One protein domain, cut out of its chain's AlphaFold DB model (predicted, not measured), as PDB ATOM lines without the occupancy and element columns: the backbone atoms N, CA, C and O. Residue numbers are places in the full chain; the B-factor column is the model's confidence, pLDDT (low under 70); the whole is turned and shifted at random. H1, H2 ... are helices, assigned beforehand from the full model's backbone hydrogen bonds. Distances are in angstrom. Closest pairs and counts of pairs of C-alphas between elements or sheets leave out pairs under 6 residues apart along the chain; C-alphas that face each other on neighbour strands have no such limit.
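Overview. This is residues 45 to 80 and 92 to 196 of the 232 residues of an uncharacterized protein of Strigops habroptila (UniProt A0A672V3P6). Five helices, H2, H4, H7, H6 and H5, stand side by side in a horseshoe, each running opposite ways to the next, and the longest helix, H8, slants through its inside. H1 packs on H5 and H8, H9 packs on H2, and residues 73 to 80 stick out. The printed part has 141 residues with nine named helices, H1 to H9 in order, and is all helix. It is compact, with a radius of gyration of the C-alphas of 14.8 A and spans of 39 by 38 by 28 A.

Arrangement. Start at H1, residues 45 to 49, which touches the hub, H8, residues 160 to 183; their closest C-alphas, Val 47 and Ala 181, are 5.4 A apart. H2, residues 53 to 72, touches H4, residues 100 to 111, at a shallow tilt of 15 degrees, closest at C-alphas 57 and 110, 5.8 A. H3, residues 93 to 98, meets H4 only through their link. H5, residues 116 to 130, touches H8, closest at C-alphas 126 and 171, 4.4 A. H5 and H6, residues 136 to 146, form a helical hairpin, as do H6 and H7, residues 149 to 157. H9, residues 187 to 193, touches residues 58 to 62 of H2 alone, closest at C-alphas 59 and 187, 6.1 A. Every O i to N i+4 pair is within hydrogen-bond range except in H2, 14 of 16.

Along the chain. Find C-alpha 45 at (-74.754, 0.627, 142.215), where H1 begins. H2 is 28.0 A long and H5 20.6 A. From C-alpha 160 at (-87.716, -5.259, 167.411), H8 runs 33.6 A.

Size, cuts and confidence. The farthest C-alphas, Leu 149 and Cys 196, are 42.1 A apart. Residues 81 to 91 are not printed; C-alphas 80 and 92 are 22.1 A apart. The links printed whole are tight. Residues 73 to 80, 92 to 97 and 194 to 195 have pLDDT under 70.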
ATOM      1  N   CYS A  45     -73.828   1.605 142.762       97.25
ATOM      2  CA  CYS A  45     -74.754   0.627 142.215       97.25
ATOM      3  C   CYS A  45     -74.307   0.140 140.835       97.25
ATOM      4  O   CYS A  45     -74.415  -1.052 140.550       97.25
ATOM      5  N   GLU A  46     -73.833   1.044 139.978       96.19
ATOM      6  CA  GLU A  46     -73.407   0.698 138.622       96.19
ATOM      7  C   GLU A  46     -72.130  -0.136 138.649       96.19
ATOM      8  O   GLU A  46     -72.070  -1.178 137.997       96.19
ATOM      9  N   VAL A  47     -71.148   0.249 139.476       96.31
ATOM     10  CA  VAL A  47     -69.906  -0.526 139.629       96.31
ATOM     11  C   VAL A  47     -70.202  -1.923 140.148       96.31
ATOM     12  O   VAL A  47     -69.716  -2.899 139.577       96.31
ATOM     13  N   TRP A  48     -71.027  -2.036 141.191       97.00
ATOM     14  CA  TRP A  48     -71.420  -3.330 141.737       97.00
ATOM     15  C   TRP A  48     -72.144  -4.189 140.697       97.00
ATOM     16  O   TRP A  48     -71.725  -5.311 140.434       97.00
ATOM     17  N   CYS A  49     -73.190  -3.661 140.051       97.19
ATOM     18  CA  CYS A  49     -73.990  -4.435 139.097       97.19
ATOM     19  C   CYS A  49     -73.244  -4.762 137.792       97.19
ATOM     20  O   CYS A  49     -73.707  -5.611 137.035       97.19
ATOM     21  N   SER A  50     -72.106  -4.111 137.522       96.31
ATOM     22  CA  SER A  50     -71.230  -4.446 136.394       96.31
ATOM     23  C   SER A  50     -70.372  -5.696 136.628       96.31
ATOM     24  O   SER A  50     -69.828  -6.250 135.672       96.31
ATOM     25  N   GLN A  51     -70.242  -6.151 137.880       96.75
ATOM     26  CA  GLN A  51     -69.463  -7.342 138.206       96.75
ATOM     27  C   GLN A  51     -70.181  -8.628 137.759       96.75
ATOM     28  O   GLN A  51     -71.416  -8.682 137.745       96.75
ATOM     29  N   PRO A  52     -69.431  -9.701 137.445       97.50
ATOM     30  CA  PRO A  52     -70.010 -11.014 137.183       97.50
ATOM     31  C   PRO A  52     -70.840 -11.536 138.368       97.50
ATOM     32  O   PRO A  52     -70.465 -11.377 139.531       97.50
ATOM     33  N   VAL A  53     -71.973 -12.183 138.083       96.88
ATOM     34  CA  VAL A  53     -72.928 -12.652 139.110       96.88
ATOM     35  C   VAL A  53     -72.305 -13.675 140.065       96.88
ATOM     36  O   VAL A  53     -72.622 -13.679 141.253       96.88
ATOM     37  N   ASP A  54     -71.407 -14.523 139.572       96.94
ATOM     38  CA  ASP A  54     -70.653 -15.490 140.370       96.94
ATOM     39  C   ASP A  54     -69.741 -14.791 141.390       96.94
ATOM     40  O   ASP A  54     -69.776 -15.122 142.575       96.94
ATOM     41  N   VAL A  55     -69.026 -13.743 140.972       96.69
ATOM     42  CA  VAL A  55     -68.211 -12.906 141.869       96.69
ATOM     43  C   VAL A  55     -69.083 -12.221 142.922       96.69
ATOM     44  O   VAL A  55     -68.762 -12.242 144.110       96.69
ATOM     45  N   LEU A  56     -70.216 -11.651 142.509       97.50
ATOM     46  CA  LEU A  56     -71.156 -11.003 143.424       97.50
ATOM     47  C   LEU A  56     -71.767 -11.982 144.437       97.50
ATOM     48  O   LEU A  56     -71.977 -11.629 145.599       97.50
ATOM     49  N   THR A  57     -72.012 -13.223 144.023       96.94
ATOM     50  CA  THR A  57     -72.498 -14.288 144.909       96.94
ATOM     51  C   THR A  57     -71.457 -14.633 145.974       96.94
ATOM     52  O   THR A  57     -71.804 -14.749 147.153       96.94
ATOM     53  N   GLU A  58     -70.180 -14.725 145.597       96.94
ATOM     54  CA  GLU A  58     -69.082 -14.908 146.552       96.94
ATOM     55  C   GLU A  58     -68.947 -13.719 147.506       96.94
ATOM     56  O   GLU A  58     -68.763 -13.901 148.712       96.94
ATOM     57  N   TYR A  59     -69.137 -12.491 147.020       96.75
ATOM     58  CA  TYR A  59     -69.197 -11.315 147.888       96.75
ATOM     59  C   TYR A  59     -70.341 -11.415 148.895       96.75
ATOM     60  O   TYR A  59     -70.109 -11.200 150.082       96.75
ATOM     61  N   CYS A  60     -71.543 -11.826 148.487       96.75
ATOM     62  CA  CYS A  60     -72.634 -12.084 149.430       96.75
ATOM     63  C   CYS A  60     -72.276 -13.147 150.480       96.75
ATOM     64  O   CYS A  60     -72.634 -12.974 151.643       96.75
ATOM     65  N   ASN A  61     -71.549 -14.209 150.114       95.62
ATOM     66  CA  ASN A  61     -71.077 -15.210 151.080       95.62
ATOM     67  C   ASN A  61     -70.108 -14.596 152.101       95.62
ATOM     68  O   ASN A  61     -70.258 -14.818 153.302       95.62
ATOM     69  N   VAL A  62     -69.158 -13.771 151.649       93.00
ATOM     70  CA  VAL A  62     -68.226 -13.058 152.538       93.00
ATOM     71  C   VAL A  62     -68.967 -12.092 153.465       93.00
ATOM     72  O   VAL A  62     -68.671 -12.049 154.657       93.00
ATOM     73  N   ILE A  63     -69.945 -11.342 152.947       92.44
ATOM     74  CA  ILE A  63     -70.771 -10.417 153.737       92.44
ATOM     75  C   ILE A  63     -71.595 -11.190 154.779       92.44
ATOM     76  O   ILE A  63     -71.654 -10.770 155.934       92.44
ATOM     77  N   LYS A  64     -72.169 -12.347 154.416       92.50
ATOM     78  CA  LYS A  64     -72.851 -13.240 155.365       92.50
ATOM     79  C   LYS A  64     -71.896 -13.633 156.495       92.50
ATOM     80  O   LYS A  64     -72.198 -13.379 157.656       92.50
ATOM     81  N   ILE A  65     -70.712 -14.161 156.175       87.81
ATOM     82  CA  ILE A  65     -69.714 -14.549 157.188       87.81
ATOM     83  C   ILE A  65     -69.337 -13.355 158.075       87.81
ATOM     84  O   ILE A  65     -69.254 -13.499 159.288       87.81
ATOM     85  N   LEU A  66     -69.164 -12.169 157.490       83.44
ATOM     86  CA  LEU A  66     -68.863 -10.930 158.208       83.44
ATOM     87  C   LEU A  66     -69.892 -10.564 159.279       83.44
ATOM     88  O   LEU A  66     -69.510 -10.037 160.319       83.44
ATOM     89  N   ILE A  67     -71.171 -10.832 159.022       84.31
ATOM     90  CA  ILE A  67     -72.253 -10.588 159.978       84.31
ATOM     91  C   ILE A  67     -72.293 -11.697 161.023       84.31
ATOM     92  O   ILE A  67     -72.325 -11.417 162.216       84.31
ATOM     93  N   PHE A  68     -72.270 -12.958 160.594       83.69
ATOM     94  CA  PHE A  68     -72.430 -14.093 161.499       83.69
ATOM     95  C   PHE A  68     -71.231 -14.293 162.427       83.69
ATOM     96  O   PHE A  68     -71.419 -14.678 163.574       83.69
ATOM     97  N   TRP A  69     -70.010 -14.011 161.972       79.12
ATOM     98  CA  TRP A  69     -68.801 -14.256 162.757       79.12
ATOM     99  C   TRP A  69     -68.801 -13.553 164.126       79.12
ATOM    100  O   TRP A  69     -68.712 -14.255 165.128       79.12
ATOM    101  N   PRO A  70     -68.964 -12.218 164.229       72.75
ATOM    102  CA  PRO A  70     -69.028 -11.549 165.530       72.75
ATOM    103  C   PRO A  70     -70.284 -11.906 166.341       72.75
ATOM    104  O   PRO A  70     -70.252 -11.812 167.564       72.75
ATOM    105  N   LEU A  71     -71.381 -12.311 165.685       71.56
ATOM    106  CA  LEU A  71     -72.618 -12.721 166.363       71.56
ATOM    107  C   LEU A  71     -72.496 -14.099 167.026       71.56
ATOM    108  O   LEU A  71     -73.065 -14.325 168.091       71.56
ATOM    109  N   LEU A  72     -71.786 -15.026 166.383       72.94
ATOM    110  CA  LEU A  72     -71.637 -16.408 166.839       72.94
ATOM    111  C   LEU A  72     -70.401 -16.598 167.720       72.94
ATOM    112  O   LEU A  72     -70.420 -17.403 168.651       72.94
ATOM    113  N   PHE A  73     -69.330 -15.860 167.437       67.19
ATOM    114  CA  PHE A  73     -68.044 -16.017 168.095       67.19
ATOM    115  C   PHE A  73     -67.700 -14.729 168.842       67.19
ATOM    116  O   PHE A  73     -67.496 -13.669 168.248       67.19
ATOM    117  N   LYS A  74     -67.635 -14.818 170.177       53.56
ATOM    118  CA  LYS A  74     -67.215 -13.706 171.035       53.56
ATOM    119  C   LYS A  74     -65.817 -13.241 170.623       53.56
ATOM    120  O   LYS A  74     -64.842 -13.954 170.828       53.56
ATOM    121  N   SER A  75     -65.711 -12.022 170.104       46.94
ATOM    122  CA  SER A  75     -64.441 -11.299 170.051       46.94
ATOM    123  C   SER A  75     -64.286 -10.534 171.366       46.94
ATOM    124  O   SER A  75     -65.029  -9.590 171.625       46.94
ATOM    125  N   GLU A  76     -63.313 -10.912 172.199       41.97
ATOM    126  CA  GLU A  76     -62.908 -10.141 173.390       41.97
ATOM    127  C   GLU A  76     -62.239  -8.794 173.036       41.97
ATOM    128  O   GLU A  76     -61.730  -8.097 173.909       41.97
ATOM    129  N   SER A  77     -62.210  -8.398 171.760       43.44
ATOM    130  CA  SER A  77     -61.209  -7.458 171.262       43.44
ATOM    131  C   SER A  77     -61.756  -6.369 170.341       43.44
ATOM    132  O   SER A  77     -61.089  -6.071 169.360       43.44
ATOM    133  N   ASN A  78     -62.929  -5.774 170.607       40.03
ATOM    134  CA  ASN A  78     -63.373  -4.548 169.916       40.03
ATOM    135  C   ASN A  78     -64.390  -3.744 170.754       40.03
ATOM    136  O   ASN A  78     -65.450  -4.256 171.104       40.03
ATOM    137  N   SER A  79     -64.106  -2.467 171.037       42.03
ATOM    138  CA  SER A  79     -64.970  -1.576 171.841       42.03
ATOM    139  C   SER A  79     -66.304  -1.226 171.168       42.03
ATOM    140  O   SER A  79     -67.289  -0.995 171.855       42.03
ATOM    141  N   LEU A  80     -66.367  -1.252 169.833       36.94
ATOM    142  CA  LEU A  80     -67.600  -1.036 169.058       36.94
ATOM    143  C   LEU A  80     -68.428  -2.327 168.923       36.94
ATOM    144  O   LEU A  80     -69.657  -2.298 168.940       36.94
ATOM    145  N   ASN A  92     -80.914 -15.905 174.647       52.22
ATOM    146  CA  ASN A  92     -81.332 -17.288 174.859       52.22
ATOM    147  C   ASN A  92     -81.305 -18.063 173.526       52.22
ATOM    148  O   ASN A  92     -81.306 -17.475 172.446       52.22
ATOM    149  N   TRP A  93     -81.334 -19.396 173.598       49.31
ATOM    150  CA  TRP A  93     -81.302 -20.307 172.437       49.31
ATOM    151  C   TRP A  93     -82.343 -19.980 171.349       49.31
ATOM    152  O   TRP A  93     -82.115 -20.211 170.165       49.31
ATOM    153  N   LYS A  94     -83.469 -19.372 171.747       57.12
ATOM    154  CA  LYS A  94     -84.547 -18.936 170.852       57.12
ATOM    155  C   LYS A  94     -84.078 -17.885 169.835       57.12
ATOM    156  O   LYS A  94     -84.465 -17.974 168.680       57.12
ATOM    157  N   ARG A  95     -83.189 -16.963 170.226       58.88
ATOM    158  CA  ARG A  95     -82.655 -15.924 169.324       58.88
ATOM    159  C   ARG A  95     -81.635 -16.448 168.312       58.88
ATOM    160  O   ARG A  95     -81.488 -15.843 167.259       58.88
ATOM    161  N   LEU A  96     -80.974 -17.576 168.593       62.91
ATOM    162  CA  LEU A  96     -80.092 -18.233 167.623       62.91
ATOM    163  C   LEU A  96     -80.908 -18.844 166.469       62.91
ATOM    164  O   LEU A  96     -80.537 -18.678 165.314       62.91
ATOM    165  N   CYS A  97     -82.054 -19.468 166.776       61.16
ATOM    166  CA  CYS A  97     -83.032 -19.899 165.766       61.16
ATOM    167  C   CYS A  97     -83.574 -18.711 164.958       61.16
ATOM    168  O   CYS A  97     -83.804 -18.821 163.758       61.16
ATOM    169  N   ASP A  98     -83.743 -17.550 165.594       71.62
ATOM    170  CA  ASP A  98     -84.225 -16.351 164.908       71.62
ATOM    171  C   ASP A  98     -83.187 -15.770 163.918       71.62
ATOM    172  O   ASP A  98     -83.575 -15.025 163.017       71.62
ATOM    173  N   LEU A  99     -81.896 -16.141 164.005       78.88
ATOM    174  CA  LEU A  99     -80.866 -15.749 163.025       78.88
ATOM    175  C   LEU A  99     -81.037 -16.414 161.658       78.88
ATOM    176  O   LEU A  99     -80.490 -15.914 160.675       78.88
ATOM    177  N   GLU A 100     -81.828 -17.483 161.556       84.12
ATOM    178  CA  GLU A 100     -82.189 -18.082 160.267       84.12
ATOM    179  C   GLU A 100     -82.783 -17.030 159.315       84.12
ATOM    180  O   GLU A 100     -82.561 -17.083 158.110       84.12
ATOM    181  N   VAL A 101     -83.482 -16.011 159.840       88.31
ATOM    182  CA  VAL A 101     -84.027 -14.926 159.008       88.31
ATOM    183  C   VAL A 101     -82.934 -14.109 158.312       88.31
ATOM    184  O   VAL A 101     -83.144 -13.646 157.194       88.31
ATOM    185  N   LEU A 102     -81.760 -13.944 158.934       88.81
ATOM    186  CA  LEU A 102     -80.612 -13.291 158.299       88.81
ATOM    187  C   LEU A 102     -80.039 -14.160 157.181       88.81
ATOM    188  O   LEU A 102     -79.615 -13.620 156.162       88.81
ATOM    189  N   GLU A 103     -80.036 -15.483 157.342       90.56
ATOM    190  CA  GLU A 103     -79.614 -16.389 156.273       90.56
ATOM    191  C   GLU A 103     -80.529 -16.277 155.057       90.56
ATOM    192  O   GLU A 103     -80.041 -16.066 153.944       90.56
ATOM    193  N   ASP A 104     -81.840 -16.308 155.289       91.94
ATOM    194  CA  ASP A 104     -82.836 -16.187 154.229       91.94
ATOM    195  C   ASP A 104     -82.753 -14.829 153.515       91.94
ATOM    196  O   ASP A 104     -82.907 -14.751 152.295       91.94
ATOM    197  N   LEU A 105     -82.438 -13.747 154.241       93.94
ATOM    198  CA  LEU A 105     -82.176 -12.431 153.648       93.94
ATOM    199  C   LEU A 105     -80.966 -12.440 152.704       93.94
ATOM    200  O   LEU A 105     -80.991 -11.760 151.677       93.94
ATOM    201  N   PHE A 106     -79.918 -13.216 152.994       93.44
ATOM    202  CA  PHE A 106     -78.792 -13.365 152.065       93.44
ATOM    203  C   PHE A 106     -79.137 -14.217 150.855       93.44
ATOM    204  O   PHE A 106     -78.692 -13.899 149.752       93.44
ATOM    205  N   ASP A 107     -79.938 -15.260 151.025       93.31
ATOM    206  CA  ASP A 107     -80.414 -16.045 149.889       93.31
ATOM    207  C   ASP A 107     -81.329 -15.211 148.988       93.31
ATOM    208  O   ASP A 107     -81.287 -15.332 147.762       93.31
ATOM    209  N   LEU A 108     -82.081 -14.281 149.576       94.69
ATOM    210  CA  LEU A 108     -82.834 -13.272 148.851       94.69
ATOM    211  C   LEU A 108     -81.926 -12.281 148.118       94.69
ATOM    212  O   LEU A 108     -82.100 -12.061 146.920       94.69
ATOM    213  N   MET A 109     -80.925 -11.731 148.808       95.19
ATOM    214  CA  MET A 109     -79.933 -10.823 148.229       95.19
ATOM    215  C   MET A 109     -79.235 -11.447 147.021       95.19
ATOM    216  O   MET A 109     -79.123 -10.798 145.987       95.19
ATOM    217  N   LYS A 110     -78.824 -12.718 147.115       95.62
ATOM    218  CA  LYS A 110     -78.178 -13.455 146.019       95.62
ATOM    219  C   LYS A 110     -79.052 -13.530 144.765       95.62
ATOM    220  O   LYS A 110     -78.533 -13.397 143.663       95.62
ATOM    221  N   LYS A 111     -80.376 -13.679 144.912       94.88
ATOM    222  CA  LYS A 111     -81.323 -13.695 143.776       94.88
ATOM    223  C   LYS A 111     -81.396 -12.351 143.049       94.88
ATOM    224  O   LYS A 111     -81.685 -12.324 141.856       94.88
ATOM    225  N   VAL A 112     -81.155 -11.247 143.757       95.75
ATOM    226  CA  VAL A 112     -81.269  -9.878 143.226       95.75
ATOM    227  C   VAL A 112     -79.925  -9.146 143.162       95.75
ATOM    228  O   VAL A 112     -79.887  -7.924 143.006       95.75
ATOM    229  N   VAL A 113     -78.814  -9.883 143.264       96.00
ATOM    230  CA  VAL A 113     -77.482  -9.333 143.564       96.00
ATOM    231  C   VAL A 113     -76.934  -8.413 142.474       96.00
ATOM    232  O   VAL A 113     -76.106  -7.552 142.756       96.00
ATOM    233  N   ASN A 114     -77.410  -8.554 141.239       96.75
ATOM    234  CA  ASN A 114     -77.023  -7.731 140.094       96.75
ATOM    235  C   ASN A 114     -78.192  -6.908 139.527       96.75
ATOM    236  O   ASN A 114     -78.094  -6.407 138.409       96.75
ATOM    237  N   ILE A 115     -79.310  -6.789 140.255       97.31
ATOM    238  CA  ILE A 115     -80.485  -6.043 139.797       97.31
ATOM    239  C   ILE A 115     -80.423  -4.616 140.365       97.31
ATOM    240  O   ILE A 115     -80.651  -4.431 141.567       97.31
ATOM    241  N   PRO A 116     -80.192  -3.578 139.533       97.19
ATOM    242  CA  PRO A 116     -79.901  -2.227 140.018       97.19
ATOM    243  C   PRO A 116     -80.958  -1.652 140.961       97.19
ATOM    244  O   PRO A 116     -80.621  -1.016 141.952       97.19
ATOM    245  N   THR A 117     -82.245  -1.902 140.709       97.00
ATOM    246  CA  THR A 117     -83.335  -1.413 141.567       97.00
ATOM    247  C   THR A 117     -83.197  -1.898 143.013       97.00
ATOM    248  O   THR A 117     -83.363  -1.109 143.946       97.00
ATOM    249  N   PHE A 118     -82.844  -3.171 143.217       97.19
ATOM    250  CA  PHE A 118     -82.676  -3.739 144.555       97.19
ATOM    251  C   PHE A 118     -81.382  -3.264 145.209       97.19
ATOM    252  O   PHE A 118     -81.405  -2.919 146.389       97.19
ATOM    253  N   ILE A 119     -80.291  -3.155 144.446       98.12
ATOM    254  CA  ILE A 119     -79.002  -2.654 144.946       98.12
ATOM    255  C   ILE A 119     -79.088  -1.176 145.348       98.12
ATOM    256  O   ILE A 119     -78.629  -0.806 146.429       98.12
ATOM    257  N   ARG A 120     -79.772  -0.331 144.566       97.75
ATOM    258  CA  ARG A 120     -80.095   1.053 144.965       97.75
ATOM    259  C   ARG A 120     -80.931   1.088 146.243       97.75
ATOM    260  O   ARG A 120     -80.688   1.930 147.103       97.75
ATOM    261  N   GLY A 121     -81.885   0.166 146.382       97.44
ATOM    262  CA  GLY A 121     -82.658  -0.013 147.610       97.44
ATOM    263  C   GLY A 121     -81.770  -0.309 148.819       97.44
ATOM    264  O   GLY A 121     -81.879   0.384 149.828       97.44
ATOM    265  N   VAL A 122     -80.841  -1.262 148.688       97.88
ATOM    266  CA  VAL A 122     -79.870  -1.619 149.734       97.88
ATOM    267  C   VAL A 122     -79.020  -0.415 150.134       97.88
ATOM    268  O   VAL A 122     -78.916  -0.110 151.319       97.88
ATOM    269  N   LEU A 123     -78.458   0.307 149.161       97.62
ATOM    270  CA  LEU A 123     -77.634   1.494 149.412       97.62
ATOM    271  C   LEU A 123     -78.423   2.611 150.107       97.62
ATOM    272  O   LEU A 123     -77.933   3.207 151.066       97.62
ATOM    273  N   ARG A 124     -79.658   2.876 149.663       97.06
ATOM    274  CA  ARG A 124     -80.532   3.899 150.256       97.06
ATOM    275  C   ARG A 124     -80.893   3.561 151.700       97.06
ATOM    276  O   ARG A 124     -80.771   4.414 152.572       97.06
ATOM    277  N   ILE A 125     -81.341   2.331 151.948       96.62
ATOM    278  CA  ILE A 125     -81.756   1.886 153.283       96.62
ATOM    279  C   ILE A 125     -80.543   1.812 154.215       96.62
ATOM    280  O   ILE A 125     -80.606   2.313 155.335       96.62
ATOM    281  N   GLY A 126     -79.419   1.268 153.741       93.62
ATOM    282  CA  GLY A 126     -78.172   1.196 154.503       93.62
ATOM    283  C   GLY A 126     -77.590   2.570 154.843       93.62
ATOM    284  O   GLY A 126     -77.068   2.747 155.937       93.62
ATOM    285  N   SER A 127     -77.753   3.573 153.971       93.12
ATOM    286  CA  SER A 127     -77.450   4.969 154.318       93.12
ATOM    287  C   SER A 127     -78.339   5.463 155.466       93.12
ATOM    288  O   SER A 127     -77.848   6.082 156.403       93.12
ATOM    289  N   GLY A 128     -79.632   5.126 155.467       91.06
ATOM    290  CA  GLY A 128     -80.518   5.420 156.599       91.06
ATOM    291  C   GLY A 128     -80.031   4.809 157.921       91.06
ATOM    292  O   GLY A 128     -80.052   5.487 158.945       91.06
ATOM    293  N   VAL A 129     -79.528   3.568 157.893       88.06
ATOM    294  CA  VAL A 129     -78.916   2.898 159.061       88.06
ATOM    295  C   VAL A 129     -77.675   3.642 159.550       88.06
ATOM    296  O   VAL A 129     -77.563   3.937 160.738       88.06
ATOM    297  N   GLU A 130     -76.763   3.983 158.641       84.31
ATOM    298  CA  GLU A 130     -75.528   4.710 158.959       84.31
ATOM    299  C   GLU A 130     -75.802   6.081 159.590       84.31
ATOM    300  O   GLU A 130     -75.060   6.505 160.466       84.31
ATOM    301  N   HIS A 131     -76.884   6.761 159.207       86.50
ATOM    302  CA  HIS A 131     -77.256   8.064 159.768       86.50
ATOM    303  C   HIS A 131     -78.214   7.970 160.970       86.50
ATOM    304  O   HIS A 131     -78.708   8.995 161.436       86.50
ATOM    305  N   GLY A 132     -78.509   6.763 161.473       84.00
ATOM    306  CA  GLY A 132     -79.388   6.561 162.631       84.00
ATOM    307  C   GLY A 132     -80.879   6.824 162.368       84.00
ATOM    308  O   GLY A 132     -81.652   6.957 163.310       84.00
ATOM    309  N   VAL A 133     -81.297   6.886 161.101       88.25
ATOM    310  CA  VAL A 133     -82.679   7.166 160.660       88.25
ATOM    311  C   VAL A 133     -83.306   5.964 159.945       88.25
ATOM    312  O   VAL A 133     -84.075   6.110 158.995       88.25
ATOM    313  N   PHE A 134     -82.942   4.749 160.364       89.31
ATOM    314  CA  PHE A 134     -83.450   3.518 159.764       89.31
ATOM    315  C   PHE A 134     -84.962   3.362 159.969       89.31
ATOM    316  O   PHE A 134     -85.447   3.309 161.100       89.31
ATOM    317  N   ASP A 135     -85.690   3.225 158.860       91.56
ATOM    318  CA  ASP A 135     -87.116   2.910 158.846       91.56
ATOM    319  C   ASP A 135     -87.322   1.419 158.539       91.56
ATOM    320  O   ASP A 135     -87.019   0.934 157.441       91.56
ATOM    321  N   PHE A 136     -87.879   0.697 159.512       90.94
ATOM    322  CA  PHE A 136     -88.207  -0.722 159.385       90.94
ATOM    323  C   PHE A 136     -89.155  -1.004 158.209       90.94
ATOM    324  O   PHE A 136     -88.981  -2.002 157.510       90.94
ATOM    325  N   GLY A 137     -90.110  -0.108 157.941       93.62
ATOM    326  CA  GLY A 137     -91.065  -0.224 156.841       93.62
ATOM    327  C   GLY A 137     -90.382  -0.231 155.475       93.62
ATOM    328  O   GLY A 137     -90.705  -1.067 154.635       93.62
ATOM    329  N   HIS A 138     -89.361   0.607 155.274       94.44
ATOM    330  CA  HIS A 138     -88.578   0.591 154.036       94.44
ATOM    331  C   HIS A 138     -87.800  -0.715 153.839       94.44
ATOM    332  O   HIS A 138     -87.675  -1.186 152.706       94.44
ATOM    333  N   GLY A 139     -87.301  -1.313 154.924       94.50
ATOM    334  CA  GLY A 139     -86.672  -2.632 154.882       94.50
ATOM    335  C   GLY A 139     -87.666  -3.743 154.529       94.50
ATOM    336  O   GLY A 139     -87.386  -4.567 153.658       94.50
ATOM    337  N   LEU A 140     -88.849  -3.734 155.150       95.00
ATOM    338  CA  LEU A 140     -89.925  -4.682 154.846       95.00
ATOM    339  C   LEU A 140     -90.416  -4.555 153.403       95.00
ATOM    340  O   LEU A 140     -90.622  -5.566 152.738       95.00
ATOM    341  N   ASP A 141     -90.568  -3.333 152.897       95.06
ATOM    342  CA  ASP A 141     -90.962  -3.096 151.510       95.06
ATOM    343  C   ASP A 141     -89.933  -3.658 150.530       95.06
ATOM    344  O   ASP A 141     -90.312  -4.303 149.554       95.06
ATOM    345  N   TRP A 142     -88.635  -3.488 150.803       96.31
ATOM    346  CA  TRP A 142     -87.586  -4.097 149.983       96.31
ATOM    347  C   TRP A 142     -87.748  -5.621 149.913       96.31
ATOM    348  O   TRP A 142     -87.776  -6.169 148.813       96.31
ATOM    349  N   VAL A 143     -87.957  -6.289 151.057       95.19
ATOM    350  CA  VAL A 143     -88.225  -7.740 151.105       95.19
ATOM    351  C   VAL A 143     -89.505  -8.075 150.341       95.19
ATOM    352  O   VAL A 143     -89.511  -8.975 149.508       95.19
ATOM    353  N   ARG A 144     -90.584  -7.315 150.530       93.94
ATOM    354  CA  ARG A 144     -91.857  -7.522 149.827       93.94
ATOM    355  C   ARG A 144     -91.692  -7.474 148.306       93.94
ATOM    356  O   ARG A 144     -92.256  -8.318 147.614       93.94
ATOM    357  N   TYR A 145     -90.896  -6.542 147.782       92.50
ATOM    358  CA  TYR A 145     -90.679  -6.396 146.338       92.50
ATOM    359  C   TYR A 145     -89.872  -7.534 145.706       92.50
ATOM    360  O   TYR A 145     -89.972  -7.743 144.500       92.50
ATOM    361  N   THR A 146     -89.111  -8.296 146.492       88.88
ATOM    362  CA  THR A 146     -88.425  -9.504 145.996       88.88
ATOM    363  C   THR A 146     -89.363 -10.707 145.821       88.88
ATOM    364  O   THR A 146     -88.989 -11.686 145.180       88.88
ATOM    365  N   GLY A 147     -90.585 -10.636 146.365       83.44
ATOM    366  CA  GLY A 147     -91.622 -11.661 146.227       83.44
ATOM    367  C   GLY A 147     -91.637 -12.743 147.312       83.44
ATOM    368  O   GLY A 147     -92.497 -13.620 147.255       83.44
ATOM    369  N   ASP A 148     -90.749 -12.698 148.313       80.50
ATOM    370  CA  ASP A 148     -90.711 -13.715 149.373       80.50
ATOM    371  C   ASP A 148     -91.543 -13.317 150.605       80.50
ATOM    372  O   ASP A 148     -91.075 -12.692 151.561       80.50
ATOM    373  N   LEU A 149     -92.825 -13.692 150.579       86.06
ATOM    374  CA  LEU A 149     -93.775 -13.390 151.655       86.06
ATOM    375  C   LEU A 149     -93.482 -14.151 152.957       86.06
ATOM    376  O   LEU A 149     -93.956 -13.742 154.018       86.06
ATOM    377  N   SER A 150     -92.721 -15.247 152.897       88.44
ATOM    378  CA  SER A 150     -92.430 -16.076 154.070       88.44
ATOM    379  C   SER A 150     -91.422 -15.394 155.001       88.44
ATOM    380  O   SER A 150     -91.639 -15.325 156.216       88.44
ATOM    381  N   ILE A 151     -90.377 -14.797 154.420       90.44
ATOM    382  CA  ILE A 151     -89.372 -14.001 155.136       90.44
ATOM    383  C   ILE A 151     -90.037 -12.764 155.741       90.44
ATOM    384  O   ILE A 151     -89.830 -12.466 156.918       90.44
ATOM    385  N   LEU A 152     -90.898 -12.093 154.968       91.25
ATOM    386  CA  LEU A 152     -91.632 -10.911 155.419       91.25
ATOM    387  C   LEU A 152     -92.440 -11.191 156.698       91.25
ATOM    388  O   LEU A 152     -92.282 -10.491 157.697       91.25
ATOM    389  N   GLN A 153     -93.240 -12.262 156.704       90.38
ATOM    390  CA  GLN A 153     -94.044 -12.640 157.872       90.38
ATOM    391  C   GLN A 153     -93.190 -12.991 159.095       90.38
ATOM    392  O   GLN A 153     -93.607 -12.756 160.230       90.38
ATOM    393  N   ARG A 154     -92.010 -13.588 158.891       90.44
ATOM    394  CA  ARG A 154     -91.078 -13.897 159.985       90.44
ATOM    395  C   ARG A 154     -90.490 -12.619 160.576       90.44
ATOM    396  O   ARG A 154     -90.520 -12.467 161.792       90.44
ATOM    397  N   LEU A 155     -90.059 -11.673 159.742       90.06
ATOM    398  CA  LEU A 155     -89.545 -10.376 160.193       90.06
ATOM    399  C   LEU A 155     -90.578  -9.585 161.003       90.06
ATOM    400  O   LEU A 155     -90.246  -9.059 162.064       90.06
ATOM    401  N   GLU A 156     -91.833  -9.547 160.551       90.06
ATOM    402  CA  GLU A 156     -92.922  -8.873 161.270       90.06
ATOM    403  C   GLU A 156     -93.193  -9.520 162.641       90.06
ATOM    404  O   GLU A 156     -93.362  -8.817 163.640       90.06
ATOM    405  N   LYS A 157     -93.163 -10.859 162.726       89.94
ATOM    406  CA  LYS A 157     -93.336 -11.597 163.994       89.94
ATOM    407  C   LYS A 157     -92.191 -11.375 164.981       89.94
ATOM    408  O   LYS A 157     -92.420 -11.422 166.188       89.94
ATOM    409  N   LEU A 158     -90.978 -11.137 164.484       84.19
ATOM    410  CA  LEU A 158     -89.787 -10.913 165.306       84.19
ATOM    411  C   LEU A 158     -89.740  -9.510 165.933       84.19
ATOM    412  O   LEU A 158     -88.900  -9.257 166.800       84.19
ATOM    413  N   SER A 159     -90.669  -8.610 165.586       79.44
ATOM    414  CA  SER A 159     -90.791  -7.263 166.165       79.44
ATOM    415  C   SER A 159     -89.457  -6.489 166.146       79.44
ATOM    416  O   SER A 159     -88.832  -6.360 165.094       79.44
ATOM    417  N   GLY A 160     -88.975  -6.003 167.297       79.94
ATOM    418  CA  GLY A 160     -87.716  -5.259 167.411       79.94
ATOM    419  C   GLY A 160     -86.485  -6.041 166.938       79.94
ATOM    420  O   GLY A 160     -85.559  -5.443 166.394       79.94
ATOM    421  N   PHE A 161     -86.490  -7.374 167.053       81.81
ATOM    422  CA  PHE A 161     -85.399  -8.204 166.540       81.81
ATOM    423  C   PHE A 161     -85.392  -8.264 165.005       81.81
ATOM    424  O   PHE A 161     -84.327  -8.247 164.394       81.81
ATOM    425  N   GLY A 162     -86.567  -8.241 164.365       86.62
ATOM    426  CA  GLY A 162     -86.672  -8.125 162.908       86.62
ATOM    427  C   GLY A 162     -86.083  -6.806 162.400       86.62
ATOM    428  O   GLY A 162     -85.339  -6.796 161.420       86.62
ATOM    429  N   SER A 163     -86.346  -5.707 163.114       87.25
ATOM    430  CA  SER A 163     -85.749  -4.395 162.822       87.25
ATOM    431  C   SER A 163     -84.227  -4.419 162.945       87.25
ATOM    432  O   SER A 163     -83.525  -3.972 162.037       87.25
ATOM    433  N   MET A 164     -83.708  -5.032 164.011       84.44
ATOM    434  CA  MET A 164     -82.271  -5.234 164.187       84.44
ATOM    435  C   MET A 164     -81.655  -6.039 163.031       84.44
ATOM    436  O   MET A 164     -80.643  -5.616 162.475       84.44
ATOM    437  N   CYS A 165     -82.266  -7.162 162.640       87.69
ATOM    438  CA  CYS A 165     -81.770  -8.000 161.545       87.69
ATOM    439  C   CYS A 165     -81.663  -7.211 160.235       87.69
ATOM    440  O   CYS A 165     -80.625  -7.244 159.576       87.69
ATOM    441  N   LEU A 166     -82.708  -6.456 159.880       91.94
ATOM    442  CA  LEU A 166     -82.685  -5.620 158.679       91.94
ATOM    443  C   LEU A 166     -81.637  -4.508 158.778       91.94
ATOM    444  O   LEU A 166     -80.914  -4.282 157.810       91.94
ATOM    445  N   GLY A 167     -81.510  -3.852 159.933       89.75
ATOM    446  CA  GLY A 167     -80.496  -2.822 160.152       89.75
ATOM    447  C   GLY A 167     -79.077  -3.349 159.920       89.75
ATOM    448  O   GLY A 167     -78.324  -2.773 159.133       89.75
ATOM    449  N   VAL A 168     -78.736  -4.487 160.533       87.12
ATOM    450  CA  VAL A 168     -77.429  -5.145 160.364       87.12
ATOM    451  C   VAL A 168     -77.206  -5.562 158.907       87.12
ATOM    452  O   VAL A 168     -76.159  -5.260 158.333       87.12
ATOM    453  N   PHE A 169     -78.199  -6.196 158.281       93.38
ATOM    454  CA  PHE A 169     -78.131  -6.629 156.885       93.38
ATOM    455  C   PHE A 169     -77.875  -5.460 155.919       93.38
ATOM    456  O   PHE A 169     -76.917  -5.497 155.142       93.38
ATOM    457  N   PHE A 170     -78.690  -4.402 155.978       95.88
ATOM    458  CA  PHE A 170     -78.573  -3.266 155.060       95.88
ATOM    459  C   PHE A 170     -77.321  -2.430 155.322       95.88
ATOM    460  O   PHE A 170     -76.662  -2.020 154.365       95.88
ATOM    461  N   GLY A 171     -76.967  -2.206 156.590       90.44
ATOM    462  CA  GLY A 171     -75.749  -1.487 156.959       90.44
ATOM    463  C   GLY A 171     -74.500  -2.188 156.428       90.44
ATOM    464  O   GLY A 171     -73.681  -1.571 155.737       90.44
ATOM    465  N   GLN A 172     -74.388  -3.501 156.657       89.38
ATOM    466  CA  GLN A 172     -73.229  -4.264 156.205       89.38
ATOM    467  C   GLN A 172     -73.161  -4.365 154.678       89.38
ATOM    468  O   GLN A 172     -72.086  -4.177 154.100       89.38
ATOM    469  N   CYS A 173     -74.292  -4.624 154.010       95.62
ATOM    470  CA  CYS A 173     -74.326  -4.679 152.552       95.62
ATOM    471  C   CYS A 173     -73.931  -3.330 151.941       95.62
ATOM    472  O   CYS A 173     -73.064  -3.300 151.073       95.62
ATOM    473  N   LYS A 174     -74.482  -2.205 152.427       95.94
ATOM    474  CA  LYS A 174     -74.106  -0.865 151.947       95.94
ATOM    475  C   LYS A 174     -72.614  -0.610 152.115       95.94
ATOM    476  O   LYS A 174     -71.981  -0.125 151.177       95.94
ATOM    477  N   SER A 175     -72.058  -0.937 153.282       91.25
ATOM    478  CA  SER A 175     -70.630  -0.758 153.565       91.25
ATOM    479  C   SER A 175     -69.769  -1.527 152.557       91.25
ATOM    480  O   SER A 175     -68.928  -0.941 151.878       91.25
ATOM    481  N   CYS A 176     -70.061  -2.814 152.359       93.62
ATOM    482  CA  CYS A 176     -69.294  -3.668 151.456       93.62
ATOM    483  C   CYS A 176     -69.454  -3.272 149.979       93.62
ATOM    484  O   CYS A 176     -68.462  -3.224 149.258       93.62
ATOM    485  N   ILE A 177     -70.668  -2.926 149.534       96.00
ATOM    486  CA  ILE A 177     -70.917  -2.438 148.166       96.00
ATOM    487  C   ILE A 177     -70.129  -1.149 147.911       96.00
ATOM    488  O   ILE A 177     -69.464  -1.018 146.885       96.00
ATOM    489  N   THR A 178     -70.164  -0.213 148.864       94.00
ATOM    490  CA  THR A 178     -69.414   1.048 148.777       94.00
ATOM    491  C   THR A 178     -67.915   0.777 148.702       94.00
ATOM    492  O   THR A 178     -67.231   1.364 147.870       94.00
ATOM    493  N   LYS A 179     -67.409  -0.157 149.510       91.38
ATOM    494  CA  LYS A 179     -65.996  -0.534 149.516       91.38
ATOM    495  C   LYS A 179     -65.539  -1.107 148.175       91.38
ATOM    496  O   LYS A 179     -64.532  -0.672 147.624       91.38
ATOM    497  N   VAL A 180     -66.302  -2.045 147.613       93.06
ATOM    498  CA  VAL A 180     -66.027  -2.609 146.281       93.06
ATOM    499  C   VAL A 180     -66.003  -1.500 145.231       93.06
ATOM    500  O   VAL A 180     -65.069  -1.418 144.438       93.06
ATOM    501  N   ALA A 181     -67.001  -0.615 145.247       93.31
ATOM    502  CA  ALA A 181     -67.147   0.397 144.214       93.31
ATOM    503  C   ALA A 181     -66.117   1.532 144.292       93.31
ATOM    504  O   ALA A 181     -65.573   1.953 143.269       93.31
ATOM    505  N   LEU A 182     -65.874   2.054 145.496       91.56
ATOM    506  CA  LEU A 182     -65.106   3.282 145.690       91.56
ATOM    507  C   LEU A 182     -63.624   3.020 145.970       91.56
ATOM    508  O   LEU A 182     -62.800   3.878 145.652       91.56
ATOM    509  N   GLU A 183     -63.286   1.853 146.527       90.00
ATOM    510  CA  GLU A 183     -61.916   1.476 146.910       90.00
ATOM    511  C   GLU A 183     -61.317   0.378 146.019       90.00
ATOM    512  O   GLU A 183     -60.197  -0.063 146.273       90.00
ATOM    513  N   ASP A 184     -62.043  -0.081 144.991       87.12
ATOM    514  CA  ASP A 184     -61.611  -1.186 144.117       87.12
ATOM    515  C   ASP A 184     -61.300  -2.469 144.918       87.12
ATOM    516  O   ASP A 184     -60.364  -3.227 144.638       87.12
ATOM    517  N   CYS A 185     -62.063  -2.683 145.996       89.75
ATOM    518  CA  CYS A 185     -61.828  -3.784 146.914       89.75
ATOM    519  C   CYS A 185     -62.357  -5.109 146.350       89.75
ATOM    520  O   CYS A 185     -63.511  -5.213 145.939       89.75
ATOM    521  N   ASN A 186     -61.532  -6.157 146.433       93.12
ATOM    522  CA  ASN A 186     -61.985  -7.534 146.296       93.12
ATOM    523  C   ASN A 186     -62.241  -8.129 147.688       93.12
ATOM    524  O   ASN A 186     -61.295  -8.483 148.394       93.12
ATOM    525  N   LEU A 187     -63.519  -8.275 148.058       91.12
ATOM    526  CA  LEU A 187     -63.918  -8.742 149.390       91.12
ATOM    527  C   LEU A 187     -63.434 -10.164 149.706       91.12
ATOM    528  O   LEU A 187     -63.137 -10.454 150.862       91.12
ATOM    529  N   VAL A 188     -63.334 -11.046 148.707       91.06
ATOM    530  CA  VAL A 188     -62.847 -12.424 148.897       91.06
ATOM    531  C   VAL A 188     -61.364 -12.421 149.242       91.06
ATOM    532  O   VAL A 188     -60.943 -13.095 150.179       91.06
ATOM    533  N   GLU A 189     -60.568 -11.649 148.507       89.06
ATOM    534  CA  GLU A 189     -59.129 -11.558 148.756       89.06
ATOM    535  C   GLU A 189     -58.833 -10.828 150.068       89.06
ATOM    536  O   GLU A 189     -57.973 -11.268 150.829       89.06
ATOM    537  N   GLU A 190     -59.595  -9.778 150.390       85.81
ATOM    538  CA  GLU A 190     -59.505  -9.127 151.697       85.81
ATOM    539  C   GLU A 190     -59.862 -10.098 152.828       85.81
ATOM    540  O   GLU A 190     -59.137 -10.178 153.816       85.81
ATOM    541  N   PHE A 191     -60.930 -10.888 152.676       84.25
ATOM    542  CA  PHE A 191     -61.320 -11.897 153.660       84.25
ATOM    543  C   PHE A 191     -60.220 -12.942 153.883       84.25
ATOM    544  O   PHE A 191     -59.875 -13.230 155.028       84.25
ATOM    545  N   LYS A 192     -59.630 -13.477 152.807       80.94
ATOM    546  CA  LYS A 192     -58.537 -14.460 152.891       80.94
ATOM    547  C   LYS A 192     -57.283 -13.886 153.548       80.94
ATOM    548  O   LYS A 192     -56.590 -14.611 154.258       80.94
ATOM    549  N   ALA A 193     -57.002 -12.597 153.342       78.38
ATOM    550  CA  ALA A 193     -55.830 -11.936 153.910       78.38
ATOM    551  C   ALA A 193     -55.865 -11.830 155.449       78.38
ATOM    552  O   ALA A 193     -54.824 -11.614 156.066       78.38
ATOM    553  N   VAL A 194     -57.033 -12.007 156.077       69.56
ATOM    554  CA  VAL A 194     -57.196 -11.973 157.544       69.56
ATOM    555  C   VAL A 194     -56.582 -13.207 158.214       69.56
ATOM    556  O   VAL A 194     -56.099 -13.131 159.346       69.56
ATOM    557  N   THR A 195     -56.574 -14.343 157.515       67.56
ATOM    558  CA  THR A 195     -56.038 -15.610 158.025       67.56
ATOM    559  C   THR A 195     -54.595 -15.802 157.573       67.56
ATOM    560  O   THR A 195     -54.296 -15.679 156.386       67.56
ATOM    561  N   CYS A 196     -53.683 -16.140 158.493       77.44
ATOM    562  CA  CYS A 196     -52.322 -16.496 158.096       77.44
ATOM    563  C   CYS A 196     -52.257 -17.952 157.599       77.44
ATOM    564  O   CYS A 196     -53.004 -18.821 158.048       77.44
TER     565      CYS A 196